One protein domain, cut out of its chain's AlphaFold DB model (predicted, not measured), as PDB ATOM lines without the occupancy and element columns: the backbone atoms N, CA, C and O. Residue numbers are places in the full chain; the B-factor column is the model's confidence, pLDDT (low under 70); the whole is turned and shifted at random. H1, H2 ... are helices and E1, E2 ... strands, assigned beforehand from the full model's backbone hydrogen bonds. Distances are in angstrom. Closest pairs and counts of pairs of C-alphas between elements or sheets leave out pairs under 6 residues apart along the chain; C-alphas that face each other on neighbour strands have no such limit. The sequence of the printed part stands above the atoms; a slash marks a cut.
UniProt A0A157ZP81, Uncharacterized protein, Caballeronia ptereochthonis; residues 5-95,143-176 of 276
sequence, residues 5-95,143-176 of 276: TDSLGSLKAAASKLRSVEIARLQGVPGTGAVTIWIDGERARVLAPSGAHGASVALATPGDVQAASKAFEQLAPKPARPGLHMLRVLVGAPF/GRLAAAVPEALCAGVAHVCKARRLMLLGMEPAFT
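What this domain is: This is residues 5 to 95 and 143 to 176 of the 276 residues of an uncharacterized protein of Caballeronia ptereochthonis (UniProt A0A157ZP81). A twisted wall of five strands, E3 E2 E1 E4 E6 in a mixed sheet, has helices H2 and H3 side by side over one face. Residues 5 to 18 of the long helix H1 stick out as an arm, and E5 leads into H3. The printed part has 125 residues, with three named helices and six named strands in the order H1 E1 E2 E3 H2 E4 E5 H3 E6, class mixed. It is compact, radius of gyration of the C-alphas 15.7 A, spanning 49 by 43 by 26 A.

Where its parts are: The sheet holds E3, residues 53 to 58, E2, 43 to 47, E1, 33 to 39, E4, 85 to 91, 19.9 A from first to last C-alpha, and E6, 167 to 173, ending at C-alpha (27.923, 84.665, 38.522). H2 is residues 65 to 75, H3 151 to 163, E5 144 to 150, 20.1 A, and H1 5 to 26, 31.6 A, beginning at C-alpha (46.829, 92.522, 19.228).

How they stand to each other: E1, E2 and E3 form a meander of two hairpins, each strand the antiparallel neighbour of the one before; N 45 and O 38, and N 46 and O 55, are each 2.8 A apart, within hydrogen-bond range. E4 is parallel to E1, with N 37 and O 88 2.9 A apart, and to E6, with N 89 and O 170 3.0 A apart. E3, H2 and E4 make a split strand-helix-strand unit, two strands running the same way with E2 and E1 between them, its crossover right-handed. H2 and H3, on the same face, make two layers with the sheet, at heights of 7.2 A and 9.7 A. H2 lies over E2, slantwise at 34 degrees on the local plane; H3 runs along E6 at 17 degrees on the local plane. H2 and H3 touch at Ser 69 and Gly 156, C-alphas 5.8 A apart, a shallow tilt of 25 degrees, the same way. H1, with a kink of 30 degrees near residue 17, only grazes the sheet with residues 19 to 26. E5 pairs with no named strand; its closest C-alpha to E6 is Ala 147, 6.9 A from that of Pro 173. In H1, H2 and H3 every O i to N i+4 pair is within hydrogen-bond range.

The domain as a whole: The C-alphas farthest apart, of Thr 5 and Ala 60, are 49.9 A apart. Residues 96 to 142 are cut out, C-alphas 95 and 143 being 23.2 A apart; no link printed whole is long. Mean pLDDT of the printed part is 79.4, under 70 in residues 5 to 33 and 49 to 52.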
ATOM      1  N   THR A   5      48.230  92.751  18.825       32.69
ATOM      2  CA  THR A   5      46.829  92.522  19.228       32.69
ATOM      3  C   THR A   5      46.440  91.038  19.223       32.69
ATOM      4  O   THR A   5      45.737  90.591  20.129       32.69
ATOM      5  N   ASP A   6      46.994  90.242  18.303       33.81
ATOM      6  CA  ASP A   6      46.725  88.792  18.210       33.81
ATOM      7  C   ASP A   6      47.405  87.976  19.328       33.81
ATOM      8  O   ASP A   6      46.913  86.930  19.765       33.81
ATOM      9  N   SER A   7      48.520  88.483  19.862       26.95
ATOM     10  CA  SER A   7      49.276  87.839  20.944       26.95
ATOM     11  C   SER A   7      48.546  87.914  22.298       26.95
ATOM     12  O   SER A   7      48.579  86.979  23.093       26.95
ATOM     13  N   LEU A   8      47.778  88.980  22.550       31.95
ATOM     14  CA  LEU A   8      47.026  89.138  23.803       31.95
ATOM     15  C   LEU A   8      45.674  88.407  23.785       31.95
ATOM     16  O   LEU A   8      45.261  87.864  24.812       31.95
ATOM     17  N   GLY A   9      45.011  88.325  22.627       31.00
ATOM     18  CA  GLY A   9      43.822  87.482  22.446       31.00
ATOM     19  C   GLY A   9      44.138  85.993  22.625       31.00
ATOM     20  O   GLY A   9      43.390  85.270  23.290       31.00
ATOM     21  N   SER A  10      45.294  85.545  22.123       29.22
ATOM     22  CA  SER A  10      45.763  84.166  22.296       29.22
ATOM     23  C   SER A  10      46.190  83.847  23.733       29.22
ATOM     24  O   SER A  10      45.890  82.752  24.202       29.22
ATOM     25  N   LEU A  11      46.763  84.799  24.481       28.91
ATOM     26  CA  LEU A  11      47.072  84.640  25.913       28.91
ATOM     27  C   LEU A  11      45.815  84.610  26.806       28.91
ATOM     28  O   LEU A  11      45.764  83.840  27.763       28.91
ATOM     29  N   LYS A  12      44.764  85.373  26.471       38.00
ATOM     30  CA  LYS A  12      43.458  85.344  27.167       38.00
ATOM     31  C   LYS A  12      42.697  84.043  26.915       38.00
ATOM     32  O   LYS A  12      42.207  83.409  27.853       38.00
ATOM     33  N   ALA A  13      42.673  83.596  25.659       35.47
ATOM     34  CA  ALA A  13      42.193  82.266  25.314       35.47
ATOM     35  C   ALA A  13      43.055  81.186  25.976       35.47
ATOM     36  O   ALA A  13      42.500  80.174  26.378       35.47
ATOM     37  N   ALA A  14      44.366  81.395  26.140       29.67
ATOM     38  CA  ALA A  14      45.260  80.464  26.818       29.67
ATOM     39  C   ALA A  14      45.040  80.421  28.333       29.67
ATOM     40  O   ALA A  14      45.061  79.330  28.859       29.67
ATOM     41  N   ALA A  15      44.758  81.518  29.042       32.94
ATOM     42  CA  ALA A  15      44.502  81.496  30.492       32.94
ATOM     43  C   ALA A  15      43.131  80.886  30.849       32.94
ATOM     44  O   ALA A  15      43.016  80.083  31.779       32.94
ATOM     45  N   SER A  16      42.099  81.198  30.055       36.62
ATOM     46  CA  SER A  16      40.780  80.554  30.132       36.62
ATOM     47  C   SER A  16      40.836  79.088  29.678       36.62
ATOM     48  O   SER A  16      40.289  78.206  30.352       36.62
ATOM     49  N   LYS A  17      41.588  78.785  28.603       35.53
ATOM     50  CA  LYS A  17      41.915  77.404  28.224       35.53
ATOM     51  C   LYS A  17      42.737  76.728  29.300       35.53
ATOM     52  O   LYS A  17      42.459  75.578  29.527       35.53
ATOM     53  N   LEU A  18      43.681  77.367  29.983       32.62
ATOM     54  CA  LEU A  18      44.521  76.722  30.994       32.62
ATOM     55  C   LEU A  18      43.658  76.267  32.168       32.62
ATOM     56  O   LEU A  18      43.701  75.089  32.486       32.62
ATOM     57  N   ARG A  19      42.751  77.106  32.693       46.50
ATOM     58  CA  ARG A  19      41.784  76.672  33.724       46.50
ATOM     59  C   ARG A  19      40.795  75.614  33.222       46.50
ATOM     60  O   ARG A  19      40.460  74.689  33.953       46.50
ATOM     61  N   SER A  20      40.341  75.711  31.973       40.50
ATOM     62  CA  SER A  20      39.407  74.734  31.383       40.50
ATOM     63  C   SER A  20      40.082  73.404  31.007       40.50
ATOM     64  O   SER A  20      39.471  72.348  31.122       40.50
ATOM     65  N   VAL A  21      41.350  73.442  30.592       40.38
ATOM     66  CA  VAL A  21      42.215  72.308  30.232       40.38
ATOM     67  C   VAL A  21      42.736  71.635  31.491       40.38
ATOM     68  O   VAL A  21      42.873  70.423  31.491       40.38
ATOM     69  N   GLU A  22      42.985  72.370  32.570       44.75
ATOM     70  CA  GLU A  22      43.374  71.816  33.869       44.75
ATOM     71  C   GLU A  22      42.191  71.083  34.520       44.75
ATOM     72  O   GLU A  22      42.345  69.949  34.959       44.75
ATOM     73  N   ILE A  23      40.974  71.634  34.428       44.53
ATOM     74  CA  ILE A  23      39.744  70.930  34.827       44.53
ATOM     75  C   ILE A  23      39.483  69.704  33.937       44.53
ATOM     76  O   ILE A  23      39.198  68.632  34.464       44.53
ATOM     77  N   ALA A  24      39.629  69.812  32.611       43.53
ATOM     78  CA  ALA A  24      39.446  68.680  31.695       43.53
ATOM     79  C   ALA A  24      40.537  67.597  31.845       43.53
ATOM     80  O   ALA A  24      40.241  66.410  31.754       43.53
ATOM     81  N   ARG A  25      41.792  67.976  32.132       42.78
ATOM     82  CA  ARG A  25      42.892  67.037  32.426       42.78
ATOM     83  C   ARG A  25      42.666  66.281  33.730       42.78
ATOM     84  O   ARG A  25      43.067  65.128  33.833       42.78
ATOM     85  N   LEU A  26      42.012  66.906  34.707       44.16
ATOM     86  CA  LEU A  26      41.713  66.283  35.993       44.16
ATOM     87  C   LEU A  26      40.436  65.431  35.973       44.16
ATOM     88  O   LEU A  26      40.239  64.653  36.895       44.16
ATOM     89  N   GLN A  27      39.593  65.501  34.936       45.06
ATOM     90  CA  GLN A  27      38.391  64.658  34.802       45.06
ATOM     91  C   GLN A  27      38.690  63.182  34.461       45.06
ATOM     92  O   GLN A  27      37.780  62.359  34.504       45.06
ATOM     93  N   GLY A  28      39.946  62.837  34.153       38.88
ATOM     94  CA  GLY A  28      40.394  61.466  33.865       38.88
ATOM     95  C   GLY A  28      41.328  60.851  34.916       38.88
ATOM     96  O   GLY A  28      41.835  59.753  34.698       38.88
ATOM     97  N   VAL A  29      41.593  61.540  36.032       44.25
ATOM     98  CA  VAL A  29      42.464  61.018  37.096       44.25
ATOM     99  C   VAL A  29      41.631  60.147  38.051       44.25
ATOM    100  O   VAL A  29      40.592  60.584  38.543       44.25
ATOM    101  N   PRO A  30      42.044  58.906  38.358       40.25
ATOM    102  CA  PRO A  30      41.368  58.106  39.374       40.25
ATOM    103  C   PRO A  30      41.361  58.847  40.722       40.25
ATOM    104  O   PRO A  30      42.416  59.158  41.269       40.25
ATOM    105  N   GLY A  31      40.174  59.133  41.264       51.19
ATOM    106  CA  GLY A  31      40.019  59.783  42.573       51.19
ATOM    107  C   GLY A  31      39.812  61.304  42.563       51.19
ATOM    108  O   GLY A  31      39.750  61.892  43.643       51.19
ATOM    109  N   THR A  32      39.660  61.943  41.398       57.12
ATOM    110  CA  THR A  32      39.245  63.352  41.277       57.12
ATOM    111  C   THR A  32      37.752  63.463  40.962       57.12
ATOM    112  O   THR A  32      37.279  63.071  39.898       57.12
ATOM    113  N   GLY A  33      36.982  64.016  41.900       67.44
ATOM    114  CA  GLY A  33      35.584  64.390  41.676       67.44
ATOM    115  C   GLY A  33      35.474  65.898  41.489       67.44
ATOM    116  O   GLY A  33      35.908  66.645  42.365       67.44
ATOM    117  N   ALA A  34      34.904  66.353  40.372       81.69
ATOM    118  CA  ALA A  34      34.508  67.747  40.187       81.69
ATOM    119  C   ALA A  34      32.990  67.860  40.339       81.69
ATOM    120  O   ALA A  34      32.243  67.218  39.602       81.69
ATOM    121  N   VAL A  35      32.543  68.678  41.285       88.31
ATOM    122  CA  VAL A  35      31.124  68.965  41.514       88.31
ATOM    123  C   VAL A  35      30.871  70.431  41.201       88.31
ATOM    124  O   VAL A  35      31.690  71.289  41.532       88.31
ATOM    125  N   THR A  36      29.746  70.731  40.560       92.62
ATOM    126  CA  THR A  36      29.256  72.106  40.444       92.62
ATOM    127  C   THR A  36      27.994  72.231  41.280       92.62
ATOM    128  O   THR A  36      27.121  71.373  41.194       92.62
ATOM    129  N   ILE A  37      27.904  73.268  42.108       95.06
ATOM    130  CA  ILE A  37      26.681  73.611  42.836       95.06
ATOM    131  C   ILE A  37      26.182  74.947  42.307       95.06
ATOM    132  O   ILE A  37      26.938  75.913  42.287       95.06
ATOM    133  N   TRP A  38      24.924  75.005  41.892       95.31
ATOM    134  CA  TRP A  38      24.244  76.248  41.554       95.31
ATOM    135  C   TRP A  38      23.336  76.663  42.706       95.31
ATOM    136  O   TRP A  38      22.636  75.826  43.273       95.31
ATOM    137  N   ILE A  39      23.407  77.934  43.084       95.88
ATOM    138  CA  ILE A  39      22.589  78.547  44.126       95.88
ATOM    139  C   ILE A  39      21.738  79.623  43.454       95.88
ATOM    140  O   ILE A  39      22.286  80.616  42.972       95.88
ATOM    141  N   ASP A  40      20.429  79.401  43.433       92.81
ATOM    142  CA  ASP A  40      19.403  80.347  42.993       92.81
ATOM    143  C   ASP A  40      18.609  80.854  44.211       92.81
ATOM    144  O   ASP A  40      18.836  80.418  45.346       92.81
ATOM    145  N   GLY A  41      17.674  81.774  43.988       91.06
ATOM    146  CA  GLY A  41      16.924  82.448  45.047       91.06
ATOM    147  C   GLY A  41      16.037  81.542  45.891       91.06
ATOM    148  O   GLY A  41      15.586  81.955  46.958       91.06
ATOM    149  N   GLU A  42      15.804  80.309  45.456       92.44
ATOM    150  CA  GLU A  42      14.899  79.363  46.097       92.44
ATOM    151  C   GLU A  42      15.591  78.089  46.564       92.44
ATOM    152  O   GLU A  42      15.095  77.430  47.479       92.44
ATOM    153  N   ARG A  43      16.697  77.683  45.938       93.81
ATOM    154  CA  ARG A  43      17.383  76.426  46.240       93.81
ATOM    155  C   ARG A  43      18.854  76.418  45.831       93.81
ATOM    156  O   ARG A  43      19.311  77.151  44.962       93.81
ATOM    157  N   ALA A  44      19.590  75.500  46.442       95.38
ATOM    158  CA  ALA A  44      20.883  75.051  45.947       95.38
ATOM    159  C   ALA A  44      20.713  73.692  45.250       95.38
ATOM    160  O   ALA A  44      19.915  72.863  45.695       95.38
ATOM    161  N   ARG A  45      21.456  73.443  44.167       93.50
ATOM    162  CA  ARG A  45      21.389  72.198  43.383       93.50
ATOM    163  C   ARG A  45      22.775  71.743  42.965       93.50
ATOM    164  O   ARG A  45      23.598  72.548  42.537       93.50
ATOM    165  N   VAL A  46      23.020  70.442  43.037       92.56
ATOM    166  CA  VAL A  46      24.185  69.820  42.409       92.56
ATOM    167  C   VAL A  46      23.919  69.685  40.914       92.56
ATOM    168  O   VAL A  46      22.891  69.144  40.519       92.56
ATOM    169  N   LEU A  47      24.863  70.131  40.091       88.31
ATOM    170  CA  LEU A  47      24.847  69.940  38.648       88.31
ATOM    171  C   LEU A  47      25.812  68.812  38.286       88.31
ATOM    172  O   LEU A  47      27.007  68.864  38.604       88.31
ATOM    173  N   ALA A  48      25.292  67.786  37.619       72.38
ATOM    174  CA  ALA A  48      26.116  66.757  37.009       72.38
ATOM    175  C   ALA A  48      26.952  67.360  35.863       72.38
ATOM    176  O   ALA A  48      26.557  68.368  35.274       72.38
ATOM    177  N   PRO A  49      28.073  66.731  35.466       66.38
ATOM    178  CA  PRO A  49      28.839  67.166  34.294       66.38
ATOM    179  C   PRO A  49      28.009  67.251  32.999       66.38
ATOM    180  O   PRO A  49      28.360  68.014  32.105       66.38
ATOM    181  N   SER A  50      26.912  66.490  32.912       63.41
ATOM    182  CA  SER A  50      25.942  66.510  31.809       63.41
ATOM    183  C   SER A  50      24.939  67.672  31.860       63.41
ATOM    184  O   SER A  50      24.092  67.764  30.978       63.41
ATOM    185  N   GLY A  51      24.978  68.515  32.897       60.03
ATOM    186  CA  GLY A  51      23.945  69.518  33.182       60.03
ATOM    187  C   GLY A  51      22.737  68.959  33.940       60.03
ATOM    188  O   GLY A  51      21.918  69.725  34.426       60.03
ATOM    189  N   ALA A  52      22.629  67.635  34.113       65.25
ATOM    190  CA  ALA A  52      21.513  67.038  34.844       65.25
ATOM    191  C   ALA A  52      21.489  67.453  36.319       65.25
ATOM    192  O   ALA A  52      22.519  67.492  36.999       65.25
ATOM    193  N   HIS A  53      20.281  67.709  36.818       71.19
ATOM    194  CA  HIS A  53      20.049  68.011  38.220       71.19
ATOM    195  C   HIS A  53      20.326  66.778  39.089       71.19
ATOM    196  O   HIS A  53      19.739  65.713  38.901       71.19
ATOM    197  N   GLY A  54      21.238  66.936  40.046       81.62
ATOM    198  CA  GLY A  54      21.479  65.991  41.129       81.62
ATOM    199  C   GLY A  54      20.649  66.337  42.366       81.62
ATOM    200  O   GLY A  54      19.506  66.780  42.278       81.62
ATOM    201  N   ALA A  55      21.242  66.152  43.547       89.44
ATOM    202  CA  ALA A  55      20.610  66.533  44.805       89.44
ATOM    203  C   ALA A  55      20.280  68.039  44.840       89.44
ATOM    204  O   ALA A  55      21.082  68.871  44.413       89.44
ATOM    205  N   SER A  56      19.112  68.379  45.388       92.94
ATOM    206  CA  SER A  56      18.611  69.750  45.524       92.94
ATOM    207  C   SER A  56      18.145  69.990  46.956       92.94
ATOM    208  O   SER A  56      17.522  69.118  47.558       92.94
ATOM    209  N   VAL A  57      18.413  71.183  47.482       95.69
ATOM    210  CA  VAL A  57      17.993  71.624  48.819       95.69
ATOM    211  C   VAL A  57      17.332  72.988  48.690       95.69
ATOM    212  O   VAL A  57      17.974  73.944  48.261       95.69
ATOM    213  N   ALA A  58      16.054  73.076  49.063       95.50
ATOM    214  CA  ALA A  58      15.340  74.347  49.128       95.50
ATOM    215  C   ALA A  58      15.922  75.248  50.229       95.50
ATOM    216  O   ALA A  58      16.317  74.776  51.299       95.50
ATOM    217  N   LEU A  59      15.961  76.550  49.969       95.62
ATOM    218  CA  LEU A  59      16.294  77.555  50.967       95.62
ATOM    219  C   LEU A  59      15.146  77.657  51.972       95.62
ATOM    220  O   LEU A  59      13.980  77.734  51.597       95.62
ATOM    221  N   ALA A  60      15.488  77.707  53.260       95.25
ATOM    222  CA  ALA A  60      14.501  77.907  54.324       95.25
ATOM    223  C   ALA A  60      13.776  79.261  54.201       95.25
ATOM    224  O   ALA A  60      12.594  79.358  54.515       95.25
ATOM    225  N   THR A  61      14.492  80.277  53.712       94.94
ATOM    226  CA  THR A  61      13.961  81.605  53.409       94.94
ATOM    227  C   THR A  61      14.462  82.011  52.020       94.94
ATOM    228  O   THR A  61      15.680  82.148  51.853       94.94
ATOM    229  N   PRO A  62      13.578  82.180  51.018       92.56
ATOM    230  CA  PRO A  62      13.982  82.595  49.678       92.56
ATOM    231  C   PRO A  62      14.753  83.919  49.686       92.56
ATOM    232  O   PRO A  62      14.401  84.851  50.409       92.56
ATOM    233  N   GLY A  63      15.825  83.991  48.901       92.12
ATOM    234  CA  GLY A  63      16.686  85.169  48.788       92.12
ATOM    235  C   GLY A  63      17.530  85.504  50.024       92.12
ATOM    236  O   GLY A  63      18.258  86.496  49.998       92.12
ATOM    237  N   ASP A  64      17.484  84.697  51.090       96.69
ATOM    238  CA  ASP A  64      18.300  84.913  52.287       96.69
ATOM    239  C   ASP A  64      19.694  84.274  52.166       96.69
ATOM    240  O   ASP A  64      19.854  83.091  51.854       96.69
ATOM    241  N   VAL A  65      20.730  85.061  52.465       97.00
ATOM    242  CA  VAL A  65      22.135  84.645  52.323       97.00
ATOM    243  C   VAL A  65      22.517  83.543  53.318       97.00
ATOM    244  O   VAL A  65      23.326  82.664  52.990       97.00
ATOM    245  N   GLN A  66      21.955  83.550  54.531       97.31
ATOM    246  CA  GLN A  66      22.243  82.501  55.511       97.31
ATOM    247  C   GLN A  66      21.562  81.187  55.124       97.31
ATOM    248  O   GLN A  66      22.184  80.126  55.225       97.31
ATOM    249  N   ALA A  67      20.320  81.244  54.642       97.56
ATOM    250  CA  ALA A  67      19.605  80.096  54.101       97.56
ATOM    251  C   ALA A  67      20.360  79.489  52.909       97.56
ATOM    252  O   ALA A  67      20.571  78.276  52.885       97.56
ATOM    253  N   ALA A  68      20.849  80.324  51.985       97.88
ATOM    254  CA  ALA A  68      21.677  79.894  50.858       97.88
ATOM    255  C   ALA A  68      22.960  79.186  51.313       97.88
ATOM    256  O   ALA A  68      23.281  78.095  50.841       97.88
ATOM    257  N   SER A  69      23.666  79.768  52.288       97.56
ATOM    258  CA  SER A  69      24.897  79.191  52.843       97.56
ATOM    259  C   SER A  69      24.645  77.834  53.511       97.56
ATOM    260  O   SER A  69      25.424  76.900  53.318       97.56
ATOM    261  N   LYS A  70      23.531  77.687  54.244       97.81
ATOM    262  CA  LYS A  70      23.118  76.411  54.855       97.81
ATOM    263  C   LYS A  70      22.741  75.366  53.805       97.81
ATOM    264  O   LYS A  70      23.141  74.211  53.936       97.81
ATOM    265  N   ALA A  71      21.997  75.750  52.767       97.81
ATOM    266  CA  ALA A  71      21.632  74.849  51.676       97.81
ATOM    267  C   ALA A  71      22.880  74.358  50.920       97.81
ATOM    268  O   ALA A  71      23.042  73.159  50.686       97.81
ATOM    269  N   PHE A  72      23.815  75.268  50.632       97.62
ATOM    270  CA  PHE A  72      25.123  74.927  50.083       97.62
ATOM    271  C   PHE A  72      25.892  73.965  50.993       97.62
ATOM    272  O   PHE A  72      26.406  72.953  50.523       97.62
ATOM    273  N   GLU A  73      25.955  74.237  52.298       97.25
ATOM    274  CA  GLU A  73      26.641  73.370  53.253       97.25
ATOM    275  C   GLU A  73      26.058  71.946  53.267       97.25
ATOM    276  O   GLU A  73      26.805  70.969  53.378       97.25
ATOM    277  N   GLN A  74      24.741  71.796  53.135       96.44
ATOM    278  CA  GLN A  74      24.099  70.481  53.071       96.44
ATOM    279  C   GLN A  74      24.496  69.701  51.812       96.44
ATOM    280  O   GLN A  74      24.725  68.496  51.897       96.44
ATOM    281  N   LEU A  75      24.635  70.385  50.671       95.44
ATOM    282  CA  LEU A  75      24.980  69.770  49.385       95.44
ATOM    283  C   LEU A  75      26.480  69.602  49.143       95.44
ATOM    284  O   LEU A  75      26.877  68.736  48.361       95.44
ATOM    285  N   ALA A  76      27.317  70.425  49.774       93.25
ATOM    286  CA  ALA A  76      28.755  70.386  49.564       93.25
ATOM    287  C   ALA A  76      29.293  68.969  49.852       93.25
ATOM    288  O   ALA A  76      28.951  68.382  50.885       93.25
ATOM    289  N   PRO A  77      30.153  68.400  48.991       90.56
ATOM    290  CA  PRO A  77      30.662  67.051  49.197       90.56
ATOM    291  C   PRO A  77      31.319  66.876  50.572       90.56
ATOM    292  O   PRO A  77      31.962  67.791  51.091       90.56
ATOM    293  N   LYS A  78      31.176  65.680  51.152       90.12
ATOM    294  CA  LYS A  78      31.893  65.240  52.359       90.12
ATOM    295  C   LYS A  78      32.815  64.085  51.969       90.12
ATOM    296  O   LYS A  78      32.389  62.930  52.024       90.12
ATOM    297  N   PRO A  79      34.037  64.368  51.494       84.94
ATOM    298  CA  PRO A  79      34.904  63.320  50.991       84.94
ATOM    299  C   PRO A  79      35.283  62.313  52.077       84.94
ATOM    300  O   PRO A  79      35.881  62.676  53.086       84.94
ATOM    301  N   ALA A  80      34.962  61.038  51.852       79.62
ATOM    302  CA  ALA A  80      35.346  59.941  52.744       79.62
ATOM    303  C   ALA A  80      36.717  59.335  52.392       79.62
ATOM    304  O   ALA A  80      37.294  58.598  53.187       79.62
ATOM    305  N   ARG A  81      37.232  59.617  51.188       77.44
ATOM    306  CA  ARG A  81      38.494  59.073  50.673       77.44
ATOM    307  C   ARG A  81      39.522  60.183  50.450       77.44
ATOM    308  O   ARG A  81      39.134  61.281  50.035       77.44
ATOM    309  N   PRO A  82      40.819  59.896  50.665       72.06
ATOM    310  CA  PRO A  82      41.885  60.815  50.290       72.06
ATOM    311  C   PRO A  82      41.851  61.059  48.776       72.06
ATOM    312  O   PRO A  82      41.593  60.141  47.999       72.06
ATOM    313  N   GLY A  83      42.073  62.301  48.363       75.50
ATOM    314  CA  GLY A  83      42.015  62.712  46.963       75.50
ATOM    315  C   GLY A  83      41.757  64.206  46.823       75.50
ATOM    316  O   GLY A  83      41.472  64.892  47.810       75.50
ATOM    317  N   LEU A  84      41.864  64.708  45.594       80.81
ATOM    318  CA  LEU A  84      41.542  66.092  45.273       80.81
ATOM    319  C   LEU A  84      40.064  66.191  44.889       80.81
ATOM    320  O   LEU A  84      39.647  65.716  43.833       80.81
ATOM    321  N   HIS A  85      39.280  66.830  45.753       87.12
ATOM    322  CA  HIS A  85      37.850  67.050  45.545       87.12
ATOM    323  C   HIS A  85      37.634  68.499  45.152       87.12
ATOM    324  O   HIS A  85      37.892  69.407  45.942       87.12
ATOM    325  N   MET A  86      37.206  68.713  43.915       89.62
ATOM    326  CA  MET A  86      37.072  70.038  43.330       89.62
ATOM    327  C   MET A  86      35.613  70.477  43.330       89.62
ATOM    328  O   MET A  86      34.712  69.698  43.010       89.62
ATOM    329  N   LEU A  87      35.388  71.747  43.645       91.94
ATOM    330  CA  LEU A  87      34.061  72.340  43.689       91.94
ATOM    331  C   LEU A  87      34.031  73.639  42.890       91.94
ATOM    332  O   LEU A  87      34.873  74.512  43.089       91.94
ATOM    333  N   ARG A  88      33.042  73.784  42.014       94.25
ATOM    334  CA  ARG A  88      32.656  75.062  41.412       94.25
ATOM    335  C   ARG A  88      31.315  75.492  41.988       94.25
ATOM    336  O   ARG A  88      30.446  74.651  42.208       94.25
ATOM    337  N   VAL A  89      31.140  76.788  42.205       96.06
ATOM    338  CA  VAL A  89      29.867  77.355  42.652       96.06
ATOM    339  C   VAL A  89      29.368  78.353  41.615       96.06
ATOM    340  O   VAL A  89      30.123  79.222  41.190       96.06
ATOM    341  N   LEU A  90      28.115  78.216  41.197       96.00
ATOM    342  CA  LEU A  90      27.407  79.190  40.371       96.00
ATOM    343  C   LEU A  90      26.406  79.940  41.248       96.00
ATOM    344  O   LEU A  90      25.726  79.319  42.065       96.00
ATOM    345  N   VAL A  91      26.314  81.255  41.079       96.69
ATOM    346  CA  VAL A  91      25.439  82.116  41.883       96.69
ATOM    347  C   VAL A  91      24.465  82.853  40.968       96.69
ATOM    348  O   VAL A  91      24.896  83.622  40.106       96.69
ATOM    349  N   GLY A  92      23.176  82.575  41.143       94.44
ATOM    350  CA  GLY A  92      22.052  83.221  40.466       94.44
ATOM    351  C   GLY A  92      21.414  84.336  41.297       94.44
ATOM    352  O   GLY A  92      21.929  84.738  42.350       94.44
ATOM    353  N   ALA A  93      20.296  84.863  40.808       91.06
ATOM    354  CA  ALA A  93      19.487  85.839  41.523       91.06
ATOM    355  C   ALA A  93      18.912  85.252  42.826       91.06
ATOM    356  O   ALA A  93      18.772  84.047  42.964       91.06
ATOM    357  N   PRO A  94      18.598  86.083  43.834       92.94
ATOM    358  CA  PRO A  94      18.954  87.492  43.973       92.94
ATOM    359  C   PRO A  94      20.367  87.680  44.565       92.94
ATOM    360  O   PRO A  94      20.735  88.785  44.965       92.94
ATOM    361  N   PHE A  95      21.167  86.611  44.659       95.38
ATOM    362  CA  PHE A  95      22.493  86.617  45.287       95.38
ATOM    363  C   PHE A  95      23.588  87.225  44.415       95.38
ATOM    364  O   PHE A  95      24.757  87.232  44.798       95.38
ATOM    365  N   GLY A 143      33.560  99.116  27.388       92.31
ATOM    366  CA  GLY A 143      32.738  98.966  28.587       92.31
ATOM    367  C   GLY A 143      32.677  97.508  29.043       92.31
ATOM    368  O   GLY A 143      32.696  96.577  28.230       92.31
ATOM    369  N   ARG A 144      32.633  97.295  30.359       94.31
ATOM    370  CA  ARG A 144      32.762  95.968  30.983       94.31
ATOM    371  C   ARG A 144      31.504  95.585  31.740       94.31
ATOM    372  O   ARG A 144      30.757  96.444  32.180       94.31
ATOM    373  N   LEU A 145      31.307  94.290  31.954       95.44
ATOM    374  CA  LEU A 145      30.258  93.803  32.842       95.44
ATOM    375  C   LEU A 145      30.844  93.557  34.230       95.44
ATOM    376  O   LEU A 145      31.837  92.841  34.366       95.44
ATOM    377  N   ALA A 146      30.228  94.128  35.253       96.44
ATOM    378  CA  ALA A 146      30.543  93.842  36.641       96.44
ATOM    379  C   ALA A 146      29.442  92.997  37.278       96.44
ATOM    380  O   ALA A 146      28.278  93.063  36.885       96.44
ATOM    381  N   ALA A 147      29.831  92.221  38.283       96.69
ATOM    382  CA  ALA A 147      28.931  91.471  39.137       96.69
ATOM    383  C   ALA A 147      29.332  91.660  40.603       96.69
ATOM    384  O   ALA A 147      30.520  91.635  40.933       96.69
ATOM    385  N   ALA A 148      28.346  91.816  41.476       97.00
ATOM    386  CA  ALA A 148      28.497  91.919  42.917       97.00
ATOM    387  C   ALA A 148      27.740  90.770  43.592       97.00
ATOM    388  O   ALA A 148      26.551  90.589  43.341       97.00
ATOM    389  N   VAL A 149      28.417  90.014  44.456       97.06
ATOM    390  CA  VAL A 149      27.862  88.885  45.227       97.06
ATOM    391  C   VAL A 149      28.029  89.174  46.723       97.06
ATOM    392  O   VAL A 149      29.072  89.714  47.094       97.06
ATOM    393  N   PRO A 150      27.078  88.827  47.610       97.19
ATOM    394  CA  PRO A 150      27.236  89.038  49.043       97.19
ATOM    395  C   PRO A 150      28.521  88.397  49.584       97.19
ATOM    396  O   PRO A 150      28.772  87.202  49.414       97.19
ATOM    397  N   GLU A 151      29.335  89.187  50.280       96.75
ATOM    398  CA  GLU A 151      30.596  88.751  50.884       96.75
ATOM    399  C   GLU A 151      30.357  87.630  51.903       96.75
ATOM    400  O   GLU A 151      31.122  86.670  51.957       96.75
ATOM    401  N   ALA A 152      29.249  87.686  52.647       97.12
ATOM    402  CA  ALA A 152      28.869  86.636  53.588       97.12
ATOM    403  C   ALA A 152      28.647  85.273  52.901       97.12
ATOM    404  O   ALA A 152      29.067  84.249  53.443       97.12
ATOM    405  N   LEU A 153      28.068  85.253  51.692       97.75
ATOM    406  CA  LEU A 153      27.920  84.021  50.907       97.75
ATOM    407  C   LEU A 153      29.289  83.509  50.444       97.75
ATOM    408  O   LEU A 153      29.601  82.330  50.622       97.75
ATOM    409  N   CYS A 154      30.139  84.405  49.922       97.50
ATOM    410  CA  CYS A 154      31.514  84.079  49.529       97.50
ATOM    411  C   CYS A 154      32.292  83.433  50.687       97.50
ATOM    412  O   CYS A 154      32.947  82.401  50.518       97.50
ATOM    413  N   ALA A 155      32.221  84.053  51.867       96.56
ATOM    414  CA  ALA A 155      32.906  83.609  53.070       96.56
ATOM    415  C   ALA A 155      32.360  82.265  53.573       96.56
ATOM    416  O   ALA A 155      33.151  81.385  53.913       96.56
ATOM    417  N   GLY A 156      31.035  82.073  53.560       97.00
ATOM    418  CA  GLY A 156      30.392  80.808  53.925       97.00
ATOM    419  C   GLY A 156      30.832  79.647  53.029       97.00
ATOM    420  O   GLY A 156      31.262  78.603  53.526       97.00
ATOM    421  N   VAL A 157      30.833  79.855  51.709       97.31
ATOM    422  CA  VAL A 157      31.321  78.866  50.731       97.31
ATOM    423  C   VAL A 157      32.790  78.523  50.980       97.31
ATOM    424  O   VAL A 157      33.150  77.344  51.063       97.31
ATOM    425  N   ALA A 158      33.645  79.537  51.143       96.50
ATOM    426  CA  ALA A 158      35.071  79.341  51.399       96.50
ATOM    427  C   ALA A 158      35.327  78.597  52.721       96.50
ATOM    428  O   ALA A 158      36.185  77.710  52.775       96.50
ATOM    429  N   HIS A 159      34.565  78.916  53.770       97.19
ATOM    430  CA  HIS A 159      34.651  78.258  55.071       97.19
ATOM    431  C   HIS A 159      34.335  76.763  54.969       97.19
ATOM    432  O   HIS A 159      35.138  75.937  55.402       97.19
ATOM    433  N   VAL A 160      33.216  76.406  54.333       96.44
ATOM    434  CA  VAL A 160      32.818  75.005  54.126       96.44
ATOM    435  C   VAL A 160      33.849  74.259  53.277       96.44
ATOM    436  O   VAL A 160      34.222  73.137  53.624       96.44
ATOM    437  N   CYS A 161      34.369  74.878  52.209       94.44
ATOM    438  CA  CYS A 161      35.415  74.262  51.388       94.44
ATOM    439  C   CYS A 161      36.669  73.966  52.214       94.44
ATOM    440  O   CYS A 161      37.178  72.847  52.180       94.44
ATOM    441  N   LYS A 162      37.129  74.927  53.023       93.56
ATOM    442  CA  LYS A 162      38.282  74.743  53.914       93.56
ATOM    443  C   LYS A 162      38.031  73.639  54.945       93.56
ATOM    444  O   LYS A 162      38.876  72.761  55.106       93.56
ATOM    445  N   ALA A 163      36.872  73.655  55.604       95.06
ATOM    446  CA  ALA A 163      36.503  72.668  56.619       95.06
ATOM    447  C   ALA A 163      36.445  71.240  56.050       95.06
ATOM    448  O   ALA A 163      36.860  70.289  56.710       95.06
ATOM    449  N   ARG A 164      35.985  71.094  54.801       93.00
ATOM    450  CA  ARG A 164      35.832  69.800  54.114       93.00
ATOM    451  C   ARG A 164      36.997  69.445  53.190       93.00
ATOM    452  O   ARG A 164      36.915  68.447  52.479       93.00
ATOM    453  N   ARG A 165      38.081  70.236  53.211       91.75
ATOM    454  CA  ARG A 165      39.270  70.076  52.350       91.75
ATOM    455  C   ARG A 165      38.922  69.983  50.857       91.75
ATOM    456  O   ARG A 165      39.523  69.209  50.116       91.75
ATOM    457  N   LEU A 166      37.942  70.772  50.426       91.81
ATOM    458  CA  LEU A 166      37.554  70.915  49.027       91.81
ATOM    459  C   LEU A 166      38.394  72.015  48.375       91.81
ATOM    460  O   LEU A 166      38.580  73.092  48.946       91.81
ATOM    461  N   MET A 167      38.855  71.770  47.152       93.44
ATOM    462  CA  MET A 167      39.468  72.789  46.311       93.44
ATOM    463  C   MET A 167      38.365  73.578  45.603       93.44
ATOM    464  O   MET A 167      37.723  73.076  44.679       93.44
ATOM    465  N   LEU A 168      38.151  74.824  46.025       93.69
ATOM    466  CA  LEU A 168      37.236  75.732  45.341       93.69
ATOM    467  C   LEU A 168      37.877  76.213  44.031       93.69
ATOM    468  O   LEU A 168      38.822  76.999  44.051       93.69
ATOM    469  N   LEU A 169      37.354  75.748  42.898       92.12
ATOM    470  CA  LEU A 169      37.781  76.160  41.556       92.12
ATOM    471  C   LEU A 169      37.391  77.606  41.248       92.12
ATOM    472  O   LEU A 169      38.087  78.303  40.511       92.12
ATOM    473  N   GLY A 170      36.260  78.040  41.795       91.38
ATOM    474  CA  GLY A 170      35.720  79.371  41.593       91.38
ATOM    475  C   GLY A 170      34.281  79.467  42.072       91.38
ATOM    476  O   GLY A 170      33.574  78.460  42.178       91.38
ATOM    477  N   MET A 171      33.872  80.699  42.352       94.69
ATOM    478  CA  MET A 171      32.479  81.073  42.519       94.69
ATOM    479  C   MET A 171      32.153  82.103  41.442       94.69
ATOM    480  O   MET A 171      32.775  83.164  41.404       94.69
ATOM    481  N   GLU A 172      31.249  81.753  40.536       93.88
ATOM    482  CA  GLU A 172      30.988  82.498  39.306       93.88
ATOM    483  C   GLU A 172      29.524  82.953  39.247       93.88
ATOM    484  O   GLU A 172      28.620  82.158  39.511       93.88
ATOM    485  N   PRO A 173      29.263  84.211  38.869       96.12
ATOM    486  CA  PRO A 173      27.923  84.665  38.522       96.12
ATOM    487  C   PRO A 173      27.326  83.860  37.358       96.12
ATOM    488  O   PRO A 173      27.967  83.720  36.307       96.12
ATOM    489  N   ALA A 174      26.099  83.366  37.525       94.25
ATOM    490  CA  ALA A 174      25.422  82.478  36.579       94.25
ATOM    491  C   ALA A 174      25.338  83.071  35.160       94.25
ATOM    492  O   ALA A 174      25.733  82.408  34.199       94.25
ATOM    493  N   PHE A 175      24.969  84.350  35.032       95.19
ATOM    494  CA  PHE A 175      24.906  85.063  33.752       95.19
ATOM    495  C   PHE A 175      26.252  85.039  33.016       95.19
ATOM    496  O   PHE A 175      26.343  84.632  31.860       95.19
ATOM    497  N   THR A 176      27.337  85.417  33.703       93.81
ATOM    498  CA  THR A 176      28.682  85.455  33.096       93.81
ATOM    499  C   THR A 176      29.188  84.069  32.719       93.81
ATOM    500  O   THR A 176      29.828  83.898  31.678       93.81
TER     501      THR A 176